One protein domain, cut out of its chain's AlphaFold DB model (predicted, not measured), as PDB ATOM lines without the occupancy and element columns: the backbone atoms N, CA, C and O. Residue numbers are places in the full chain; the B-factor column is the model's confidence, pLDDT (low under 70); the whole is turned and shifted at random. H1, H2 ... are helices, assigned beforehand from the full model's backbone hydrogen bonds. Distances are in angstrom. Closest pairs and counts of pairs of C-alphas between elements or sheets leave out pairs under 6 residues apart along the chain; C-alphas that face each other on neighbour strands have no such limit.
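AT A GLANCE: This is residues 55 to 123 of the 183 residues of an uncharacterized protein of Sparassis crispa (UniProt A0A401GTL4). Five helices joined end to end make a flat, open ring with an empty middle: H1 and H2 form two long sides that meet at a corner, H3, H4 and H5 follow round, and H5 comes back to the beginning of H1. The printed part has 69 residues, with five named helices in the order H1 to H5 and no named strand; the class is all helix. It is loose, with a radius of gyration of the C-alphas of 13.8 A, and spans 39 by 31 by 15 A.

HOW THE PARTS SIT: Start with H1, residues 55 to 70, and look on to H2, residues 73 to 86: they are close but not clearly touching, with C-alphas 67 and 73 closest at 5.6 A, and only just about perpendicular at 73 degrees. H3, residues 91 to 98, is close to H2 but not clearly touching; the closest C-alphas, Met 84 and Leu 91, are 7.7 A apart. H4, residues 105 to 109, and H5, residues 111 to 121, only just touch, with 3 pairs of C-alphas within 8 A, and only at the corner by their link; C-alphas 107 and 113 are closest at 5.8 A. H5 touches H1 through residues 56 to 60 of H1 alone, with C-alphas 56 and 119 closest at 5.2 A, about perpendicular at 81 degrees. H1 and H3 are apart, as are H2 and H5. In each of the five helices every O i to N i+4 pair is within hydrogen-bond range.

IN THESE COORDINATES: Find C-alpha 55 at (32.386, 44.520, -17.386); from there H1 runs 22.9 A to Ser 70. H2 runs 20.0 A from Ile 73 to C-alpha 86 at (10.795, 66.216, -8.992). H3 begins at Leu 91, H4 at Pro 105. H5 covers 15.3 A and ends with C-alpha 121 at (22.878, 41.751, -9.275).

THE WHOLE: The C-alphas of Ala 69 and Ala 103 are the two farthest apart, at 39.5 A. The printed part has no cut, no link is long, and no printed residue is under 70 in pLDDT.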
ATOM      1  N   PRO A  55      32.326  43.126 -16.933       90.06
ATOM      2  CA  PRO A  55      32.386  44.520 -17.386       90.06
ATOM      3  C   PRO A  55      31.544  45.488 -16.532       90.06
ATOM      4  O   PRO A  55      31.897  46.656 -16.376       90.06
ATOM      5  N   HIS A  56      30.445  44.995 -15.954       90.25
ATOM      6  CA  HIS A  56      29.556  45.748 -15.069       90.25
ATOM      7  C   HIS A  56      30.203  46.079 -13.718       90.25
ATOM      8  O   HIS A  56      30.104  47.214 -13.242       90.25
ATOM      9  N   GLN A  57      30.898  45.107 -13.122       90.06
ATOM     10  CA  GLN A  57      31.657  45.300 -11.885       90.06
ATOM     11  C   GLN A  57      32.781  46.311 -12.099       90.06
ATOM     12  O   GLN A  57      32.907  47.267 -11.338       90.06
ATOM     13  N   GLU A  58      33.537  46.172 -13.189       91.00
ATOM     14  CA  GLU A  58      34.627  47.093 -13.507       91.00
ATOM     15  C   GLU A  58      34.127  48.530 -13.730       91.00
ATOM     16  O   GLU A  58      34.749  49.491 -13.273       91.00
ATOM     17  N   CYS A  59      32.979  48.695 -14.394       91.75
ATOM     18  CA  CYS A  59      32.344  50.001 -14.565       91.75
ATOM     19  C   CYS A  59      31.967  50.629 -13.213       91.75
ATOM     20  O   CYS A  59      32.341  51.770 -12.933       91.75
ATOM     21  N   THR A  60      31.304  49.862 -12.345       92.31
ATOM     22  CA  THR A  60      30.896  50.309 -11.004       92.31
ATOM     23  C   THR A  60      32.109  50.662 -10.140       92.31
ATOM     24  O   THR A  60      32.131  51.711  -9.493       92.31
ATOM     25  N   ARG A  61      33.175  49.856 -10.204       91.56
ATOM     26  CA  ARG A  61      34.438  50.087  -9.493       91.56
ATOM     27  C   ARG A  61      35.089  51.405  -9.904       91.56
ATOM     28  O   ARG A  61      35.477  52.188  -9.037       91.56
ATOM     29  N   LYS A  62      35.161  51.689 -11.209       92.50
ATOM     30  CA  LYS A  62      35.680  52.968 -11.727       92.50
ATOM     31  C   LYS A  62      34.855  54.155 -11.236       92.50
ATOM     32  O   LYS A  62      35.426  55.128 -10.751       92.50
ATOM     33  N   LEU A  63      33.526  54.062 -11.305       91.31
ATOM     34  CA  LEU A  63      32.636  55.121 -10.816       91.31
ATOM     35  C   LEU A  63      32.834  55.377  -9.319       91.31
ATOM     36  O   LEU A  63      32.964  56.525  -8.903       91.31
ATOM     37  N   LYS A  64      32.943  54.318  -8.514       90.31
ATOM     38  CA  LYS A  64      33.185  54.411  -7.071       90.31
ATOM     39  C   LYS A  64      34.521  55.077  -6.741       90.31
ATOM     40  O   LYS A  64      34.576  55.881  -5.816       90.31
ATOM     41  N   VAL A  65      35.588  54.771  -7.484       91.25
ATOM     42  CA  VAL A  65      36.895  55.436  -7.326       91.25
ATOM     43  C   VAL A  65      36.787  56.923  -7.655       91.25
ATOM     44  O   VAL A  65      37.238  57.748  -6.865       91.25
ATOM     45  N   ASN A  66      36.127  57.271  -8.761       89.50
ATOM     46  CA  ASN A  66      35.946  58.665  -9.166       89.50
ATOM     47  C   ASN A  66      35.128  59.462  -8.138       89.50
ATOM     48  O   ASN A  66      35.515  60.569  -7.779       89.50
ATOM     49  N   LEU A  67      34.045  58.878  -7.614       88.81
ATOM     50  CA  LEU A  67      33.203  59.497  -6.583       88.81
ATOM     51  C   LEU A  67      33.930  59.665  -5.243       88.81
ATOM     52  O   LEU A  67      33.711  60.640  -4.531       88.81
ATOM     53  N   LYS A  68      34.808  58.722  -4.884       87.31
ATOM     54  CA  LYS A  68      35.662  58.866  -3.697       87.31
ATOM     55  C   LYS A  68      36.708  59.957  -3.890       87.31
ATOM     56  O   LYS A  68      36.956  60.713  -2.959       87.31
ATOM     57  N   ALA A  69      37.301  60.043  -5.079       88.44
ATOM     58  CA  ALA A  69      38.301  61.055  -5.401       88.44
ATOM     59  C   ALA A  69      37.708  62.472  -5.429       88.44
ATOM     60  O   ALA A  69      38.391  63.414  -5.041       88.44
ATOM     61  N   SER A  70      36.446  62.627  -5.844       87.25
ATOM     62  CA  SER A  70      35.760  63.921  -5.793       87.25
ATOM     63  C   SER A  70      35.304  64.318  -4.385       87.25
ATOM     64  O   SER A  70      35.041  65.491  -4.158       87.25
ATOM     65  N   GLY A  71      35.190  63.365  -3.448       81.50
ATOM     66  CA  GLY A  71      34.660  63.606  -2.100       81.50
ATOM     67  C   GLY A  71      33.153  63.899  -2.061       81.50
ATOM     68  O   GLY A  71      32.622  64.203  -0.999       81.50
ATOM     69  N   ASP A  72      32.463  63.770  -3.198       87.69
ATOM     70  CA  ASP A  72      31.132  64.347  -3.436       87.69
ATOM     71  C   ASP A  72      29.990  63.310  -3.461       87.69
ATOM     72  O   ASP A  72      28.903  63.525  -3.999       87.69
ATOM     73  N   ILE A  73      30.223  62.106  -2.927       91.94
ATOM     74  CA  ILE A  73      29.221  61.034  -3.024       91.94
ATOM     75  C   ILE A  73      27.916  61.392  -2.298       91.94
ATOM     76  O   ILE A  73      26.841  61.049  -2.783       91.94
ATOM     77  N   ALA A  74      27.998  62.097  -1.168       92.19
ATOM     78  CA  ALA A  74      26.826  62.468  -0.382       92.19
ATOM     79  C   ALA A  74      25.947  63.491  -1.118       92.19
ATOM     80  O   ALA A  74      24.746  63.267  -1.249       92.19
ATOM     81  N   GLU A  75      26.533  64.565  -1.654       93.00
ATOM     82  CA  GLU A  75      25.792  65.578  -2.417       93.00
ATOM     83  C   GLU A  75      25.207  64.983  -3.700       93.00
ATOM     84  O   GLU A  75      24.069  65.266  -4.063       93.00
ATOM     85  N   CYS A  76      25.962  64.114  -4.381       93.44
ATOM     86  CA  CYS A  76      25.477  63.398  -5.557       93.44
ATOM     87  C   CYS A  76      24.227  62.565  -5.232       93.44
ATOM     88  O   CYS A  76      23.241  62.626  -5.964       93.44
ATOM     89  N   VAL A  77      24.229  61.837  -4.110       94.81
ATOM     90  CA  VAL A  77      23.062  61.058  -3.669       94.81
ATOM     91  C   VAL A  77      21.880  61.970  -3.330       94.81
ATOM     92  O   VAL A  77      20.770  61.673  -3.760       94.81
ATOM     93  N   VAL A  78      22.097  63.085  -2.626       96.38
ATOM     94  CA  VAL A  78      21.024  64.048  -2.309       96.38
ATOM     95  C   VAL A  78      20.408  64.625  -3.584       96.38
ATOM     96  O   VAL A  78      19.191  64.594  -3.724       96.38
ATOM     97  N   ARG A  79      21.223  65.033  -4.562       96.12
ATOM     98  CA  ARG A  79      20.729  65.526  -5.859       96.12
ATOM     99  C   ARG A  79      19.903  64.490  -6.615       96.12
ATOM    100  O   ARG A  79      18.937  64.840  -7.283       96.12
ATOM    101  N   VAL A  80      20.275  63.211  -6.534       96.88
ATOM    102  CA  VAL A  80      19.472  62.133  -7.128       96.88
ATOM    103  C   VAL A  80      18.129  62.002  -6.414       96.88
ATOM    104  O   VAL A  80      17.121  61.839  -7.091       96.88
ATOM    105  N   LEU A  81      18.090  62.104  -5.083       97.50
ATOM    106  CA  LEU A  81      16.834  62.061  -4.328       97.50
ATOM    107  C   LEU A  81      15.927  63.253  -4.664       97.50
ATOM    108  O   LEU A  81      14.754  63.049  -4.941       97.50
ATOM    109  N   GLU A  82      16.478  64.463  -4.750       97.69
ATOM    110  CA  GLU A  82      15.730  65.658  -5.173       97.69
ATOM    111  C   GLU A  82      15.194  65.526  -6.606       97.69
ATOM    112  O   GLU A  82      14.073  65.937  -6.900       97.69
ATOM    113  N   PHE A  83      15.972  64.918  -7.508       98.00
ATOM    114  CA  PHE A  83      15.510  64.629  -8.864       98.00
ATOM    115  C   PHE A  83      14.358  63.618  -8.870       98.00
ATOM    116  O   PHE A  83      13.388  63.798  -9.599       98.00
ATOM    117  N   MET A  84      14.434  62.575  -8.043       97.69
ATOM    118  CA  MET A  84      13.345  61.607  -7.894       97.69
ATOM    119  C   MET A  84      12.070  62.280  -7.368       97.69
ATOM    120  O   MET A  84      11.000  62.072  -7.939       97.69
ATOM    121  N   ASP A  85      12.200  63.160  -6.373       96.69
ATOM    122  CA  ASP A  85      11.081  63.955  -5.861       96.69
ATOM    123  C   ASP A  85      10.472  64.852  -6.953       96.69
ATOM    124  O   ASP A  85       9.254  64.987  -7.024       96.69
ATOM    125  N   SER A  86      11.289  65.417  -7.855       97.56
ATOM    126  CA  SER A  86      10.795  66.216  -8.992       97.56
ATOM    127  C   SER A  86      10.041  65.410 -10.060       97.56
ATOM    128  O   SER A  86       9.296  65.987 -10.846       97.56
ATOM    129  N   GLU A  87      10.220  64.087 -10.071       97.62
ATOM    130  CA  GLU A  87       9.551  63.136 -10.968       97.62
ATOM    131  C   GLU A  87       8.391  62.398 -10.262       97.62
ATOM    132  O   GLU A  87       7.901  61.386 -10.766       97.62
ATOM    133  N   ASP A  88       7.971  62.868  -9.077       97.00
ATOM    134  CA  ASP A  88       6.922  62.266  -8.241       97.00
ATOM    135  C   ASP A  88       7.148  60.763  -7.951       97.00
ATOM    136  O   ASP A  88       6.208  59.974  -7.795       97.00
ATOM    137  N   ILE A  89       8.415  60.338  -7.855       97.12
ATOM    138  CA  ILE A  89       8.803  58.958  -7.550       97.12
ATOM    139  C   ILE A  89       9.746  58.921  -6.353       97.12
ATOM    140  O   ILE A  89      10.675  59.704  -6.246       97.12
ATOM    141  N   ASN A  90       9.559  57.962  -5.449       96.31
ATOM    142  CA  ASN A  90      10.474  57.759  -4.326       96.31
ATOM    143  C   ASN A  90      11.301  56.477  -4.494       96.31
ATOM    144  O   ASN A  90      11.034  55.638  -5.360       96.31
ATOM    145  N   LEU A  91      12.327  56.314  -3.653       95.38
ATOM    146  CA  LEU A  91      13.241  55.170  -3.723       95.38
ATOM    147  C   LEU A  91      12.526  53.802  -3.685       95.38
ATOM    148  O   LEU A  91      12.848  52.966  -4.533       95.38
ATOM    149  N   PRO A  92      11.547  53.551  -2.791       94.94
ATOM    150  CA  PRO A  92      10.775  52.310  -2.814       94.94
ATOM    151  C   PRO A  92      10.068  52.042  -4.146       94.94
ATOM    152  O   PRO A  92      10.197  50.944  -4.684       94.94
ATOM    153  N   LEU A  93       9.361  53.030  -4.708       96.62
ATOM    154  CA  LEU A  93       8.639  52.867  -5.974       96.62
ATOM    155  C   LEU A  93       9.591  52.658  -7.152       96.62
ATOM    156  O   LEU A  93       9.328  51.822  -8.017       96.62
ATOM    157  N   PHE A  94      10.727  53.355  -7.156       96.62
ATOM    158  CA  PHE A  94      11.769  53.166  -8.158       96.62
ATOM    159  C   PHE A  94      12.339  51.745  -8.128       96.62
ATOM    160  O   PHE A  94      12.413  51.084  -9.164       96.62
ATOM    161  N   LEU A  95      12.708  51.244  -6.945       95.44
ATOM    162  CA  LEU A  95      13.235  49.888  -6.798       95.44
ATOM    163  C   LEU A  95      12.173  48.834  -7.121       95.44
ATOM    164  O   LEU A  95      12.489  47.858  -7.799       95.44
ATOM    165  N   TRP A  96      10.920  49.046  -6.711       95.50
ATOM    166  CA  TRP A  96       9.797  48.171  -7.045       95.50
ATOM    167  C   TRP A  96       9.590  48.081  -8.558       95.50
ATOM    168  O   TRP A  96       9.520  46.981  -9.098       95.50
ATOM    169  N   ALA A  97       9.573  49.214  -9.265       95.50
ATOM    170  CA  ALA A  97       9.427  49.246 -10.718       95.50
ATOM    171  C   ALA A  97      10.617  48.590 -11.440       95.50
ATOM    172  O   ALA A  97      10.438  47.842 -12.404       95.50
ATOM    173  N   LEU A  98      11.842  48.835 -10.961       95.75
ATOM    174  CA  LEU A  98      13.061  48.302 -11.565       95.75
ATOM    175  C   LEU A  98      13.224  46.786 -11.349       95.75
ATOM    176  O   LEU A  98      13.840  46.125 -12.184       95.75
ATOM    177  N   SER A  99      12.675  46.216 -10.272       93.50
ATOM    178  CA  SER A  99      12.898  44.822  -9.842       93.50
ATOM    179  C   SER A  99      12.014  43.794 -10.560       93.50
ATOM    180  O   SER A  99      11.243  43.081  -9.929       93.50
ATOM    181  N   TRP A 100      12.139  43.693 -11.891       93.31
ATOM    182  CA  TRP A 100      11.398  42.725 -12.735       93.31
ATOM    183  C   TRP A 100       9.879  42.729 -12.526       93.31
ATOM    184  O   TRP A 100       9.223  41.701 -12.682       93.31
ATOM    185  N   ASN A 101       9.308  43.879 -12.191       92.69
ATOM    186  CA  ASN A 101       7.896  43.943 -11.886       92.69
ATOM    187  C   ASN A 101       7.041  43.675 -13.140       92.69
ATOM    188  O   ASN A 101       7.109  44.450 -14.100       92.69
ATOM    189  N   PRO A 102       6.211  42.614 -13.145       91.69
ATOM    190  CA  PRO A 102       5.377  42.276 -14.295       91.69
ATOM    191  C   PRO A 102       4.300  43.327 -14.585       91.69
ATOM    192  O   PRO A 102       3.796  43.369 -15.704       91.69
ATOM    193  N   ALA A 103       3.971  44.195 -13.621       94.44
ATOM    194  CA  ALA A 103       3.035  45.299 -13.822       94.44
ATOM    195  C   ALA A 103       3.585  46.408 -14.741       94.44
ATOM    196  O   ALA A 103       2.806  47.245 -15.188       94.44
ATOM    197  N   ILE A 104       4.898  46.425 -15.022       94.81
ATOM    198  CA  ILE A 104       5.555  47.427 -15.881       94.81
ATOM    199  C   ILE A 104       6.425  46.714 -16.937       94.81
ATOM    200  O   ILE A 104       7.664  46.713 -16.858       94.81
ATOM    201  N   PRO A 105       5.808  46.050 -17.933       93.69
ATOM    202  CA  PRO A 105       6.521  45.245 -18.928       93.69
ATOM    203  C   PRO A 105       7.496  46.061 -19.795       93.69
ATOM    204  O   PRO A 105       8.480  45.522 -20.318       93.69
ATOM    205  N   GLU A 106       7.290  47.371 -19.911       95.12
ATOM    206  CA  GLU A 106       8.160  48.288 -20.646       95.12
ATOM    207  C   GLU A 106       9.569  48.316 -20.041       95.12
ATOM    208  O   GLU A 106      10.562  48.331 -20.771       95.12
ATOM    209  N   LEU A 107       9.690  48.235 -18.711       94.75
ATOM    210  CA  LEU A 107      10.986  48.191 -18.026       94.75
ATOM    211  C   LEU A 107      11.667  46.822 -18.124       94.75
ATOM    212  O   LEU A 107      12.896  46.729 -18.021       94.75
ATOM    213  N   ILE A 108      10.907  45.754 -18.384       92.06
ATOM    214  CA  ILE A 108      11.468  44.415 -18.591       92.06
ATOM    215  C   ILE A 108      12.288  44.387 -19.883       92.06
ATOM    216  O   ILE A 108      13.416  43.880 -19.871       92.06
ATOM    217  N   SER A 109      11.753  44.964 -20.961       90.94
ATOM    218  CA  SER A 109      12.400  45.008 -22.279       90.94
ATOM    219  C   SER A 109      13.398  46.163 -22.438       90.94
ATOM    220  O   SER A 109      14.334  46.055 -23.236       90.94
ATOM    221  N   ASN A 110      13.268  47.235 -21.646       96.56
ATOM    222  CA  ASN A 110      14.144  48.403 -21.712       96.56
ATOM    223  C   ASN A 110      15.624  48.057 -21.442       96.56
ATOM    224  O   ASN A 110      15.993  47.558 -20.376       96.56
ATOM    225  N   GLY A 111      16.504  48.378 -22.398       95.94
ATOM    226  CA  GLY A 111      17.936  48.062 -22.322       95.94
ATOM    227  C   GLY A 111      18.671  48.730 -21.154       95.94
ATOM    228  O   GLY A 111      19.532  48.102 -20.540       95.94
ATOM    229  N   LYS A 112      18.299  49.963 -20.789       95.75
ATOM    230  CA  LYS A 112      18.894  50.689 -19.655       95.75
ATOM    231  C   LYS A 112      18.471  50.068 -18.324       95.75
ATOM    232  O   LYS A 112      19.319  49.839 -17.467       95.75
ATOM    233  N   ALA A 113      17.191  49.726 -18.179       95.94
ATOM    234  CA  ALA A 113      16.679  49.037 -16.994       95.94
ATOM    235  C   ALA A 113      17.278  47.629 -16.846       95.94
ATOM    236  O   ALA A 113      17.620  47.207 -15.743       95.94
ATOM    237  N   ARG A 114      17.456  46.897 -17.955       95.06
ATOM    238  CA  ARG A 114      18.177  45.613 -17.969       95.06
ATOM    239  C   ARG A 114      19.621  45.774 -17.511       95.06
ATOM    240  O   ARG A 114      20.046  45.053 -16.617       95.06
ATOM    241  N   TYR A 115      20.348  46.737 -18.080       94.56
ATOM    242  CA  TYR A 115      21.728  47.013 -17.692       94.56
ATOM    243  C   TYR A 115      21.836  47.357 -16.203       94.56
ATOM    244  O   TYR A 115      22.659  46.770 -15.510       94.56
ATOM    245  N   ALA A 116      20.984  48.255 -15.697       94.81
ATOM    246  CA  ALA A 116      20.976  48.648 -14.290       94.81
ATOM    247  C   ALA A 116      20.724  47.452 -13.357       94.81
ATOM    248  O   ALA A 116      21.467  47.264 -12.395       94.81
ATOM    249  N   ARG A 117      19.739  46.601 -13.680       95.12
ATOM    250  CA  ARG A 117      19.472  45.357 -12.941       95.12
ATOM    251  C   ARG A 117      20.672  44.419 -12.941       95.12
ATOM    252  O   ARG A 117      21.074  43.957 -11.880       95.12
ATOM    253  N   THR A 118      21.247  44.139 -14.111       93.75
ATOM    254  CA  THR A 118      22.415  43.258 -14.215       93.75
ATOM    255  C   THR A 118      23.569  43.809 -13.395       93.75
ATOM    256  O   THR A 118      24.118  43.073 -12.586       93.75
ATOM    257  N   SER A 119      23.880  45.100 -13.542       94.25
ATOM    258  CA  SER A 119      24.931  45.761 -12.774       94.25
ATOM    259  C   SER A 119      24.695  45.655 -11.270       94.25
ATOM    260  O   SER A 119      25.643  45.367 -10.552       94.25
ATOM    261  N   LEU A 120      23.452  45.802 -10.794       94.00
ATOM    262  CA  LEU A 120      23.113  45.611  -9.383       94.00
ATOM    263  C   LEU A 120      23.324  44.157  -8.930       94.00
ATOM    264  O   LEU A 120      23.983  43.937  -7.919       94.00
ATOM    265  N   MET A 121      22.812  43.170  -9.671       94.00
ATOM    266  CA  MET A 121      22.878  41.751  -9.275       94.00
ATOM    267  C   MET A 121      24.296  41.190  -9.228       94.00
ATOM    268  O   MET A 121      24.573  40.300  -8.432       94.00
ATOM    269  N   VAL A 122      25.189  41.692 -10.083       93.56
ATOM    270  CA  VAL A 122      26.594  41.260 -10.103       93.56
ATOM    271  C   VAL A 122      27.503  42.175  -9.285       93.56
ATOM    272  O   VAL A 122      28.708  41.944  -9.243       93.56
ATOM    273  N   SER A 123      26.968  43.231  -8.665       93.62
ATOM    274  CA  SER A 123      27.769  44.185  -7.893       93.62
ATOM    275  C   SER A 123      28.322  43.570  -6.607       93.62
ATOM    276  O   SER A 123      27.678  42.744  -5.960       93.62
TER     277      SER A 123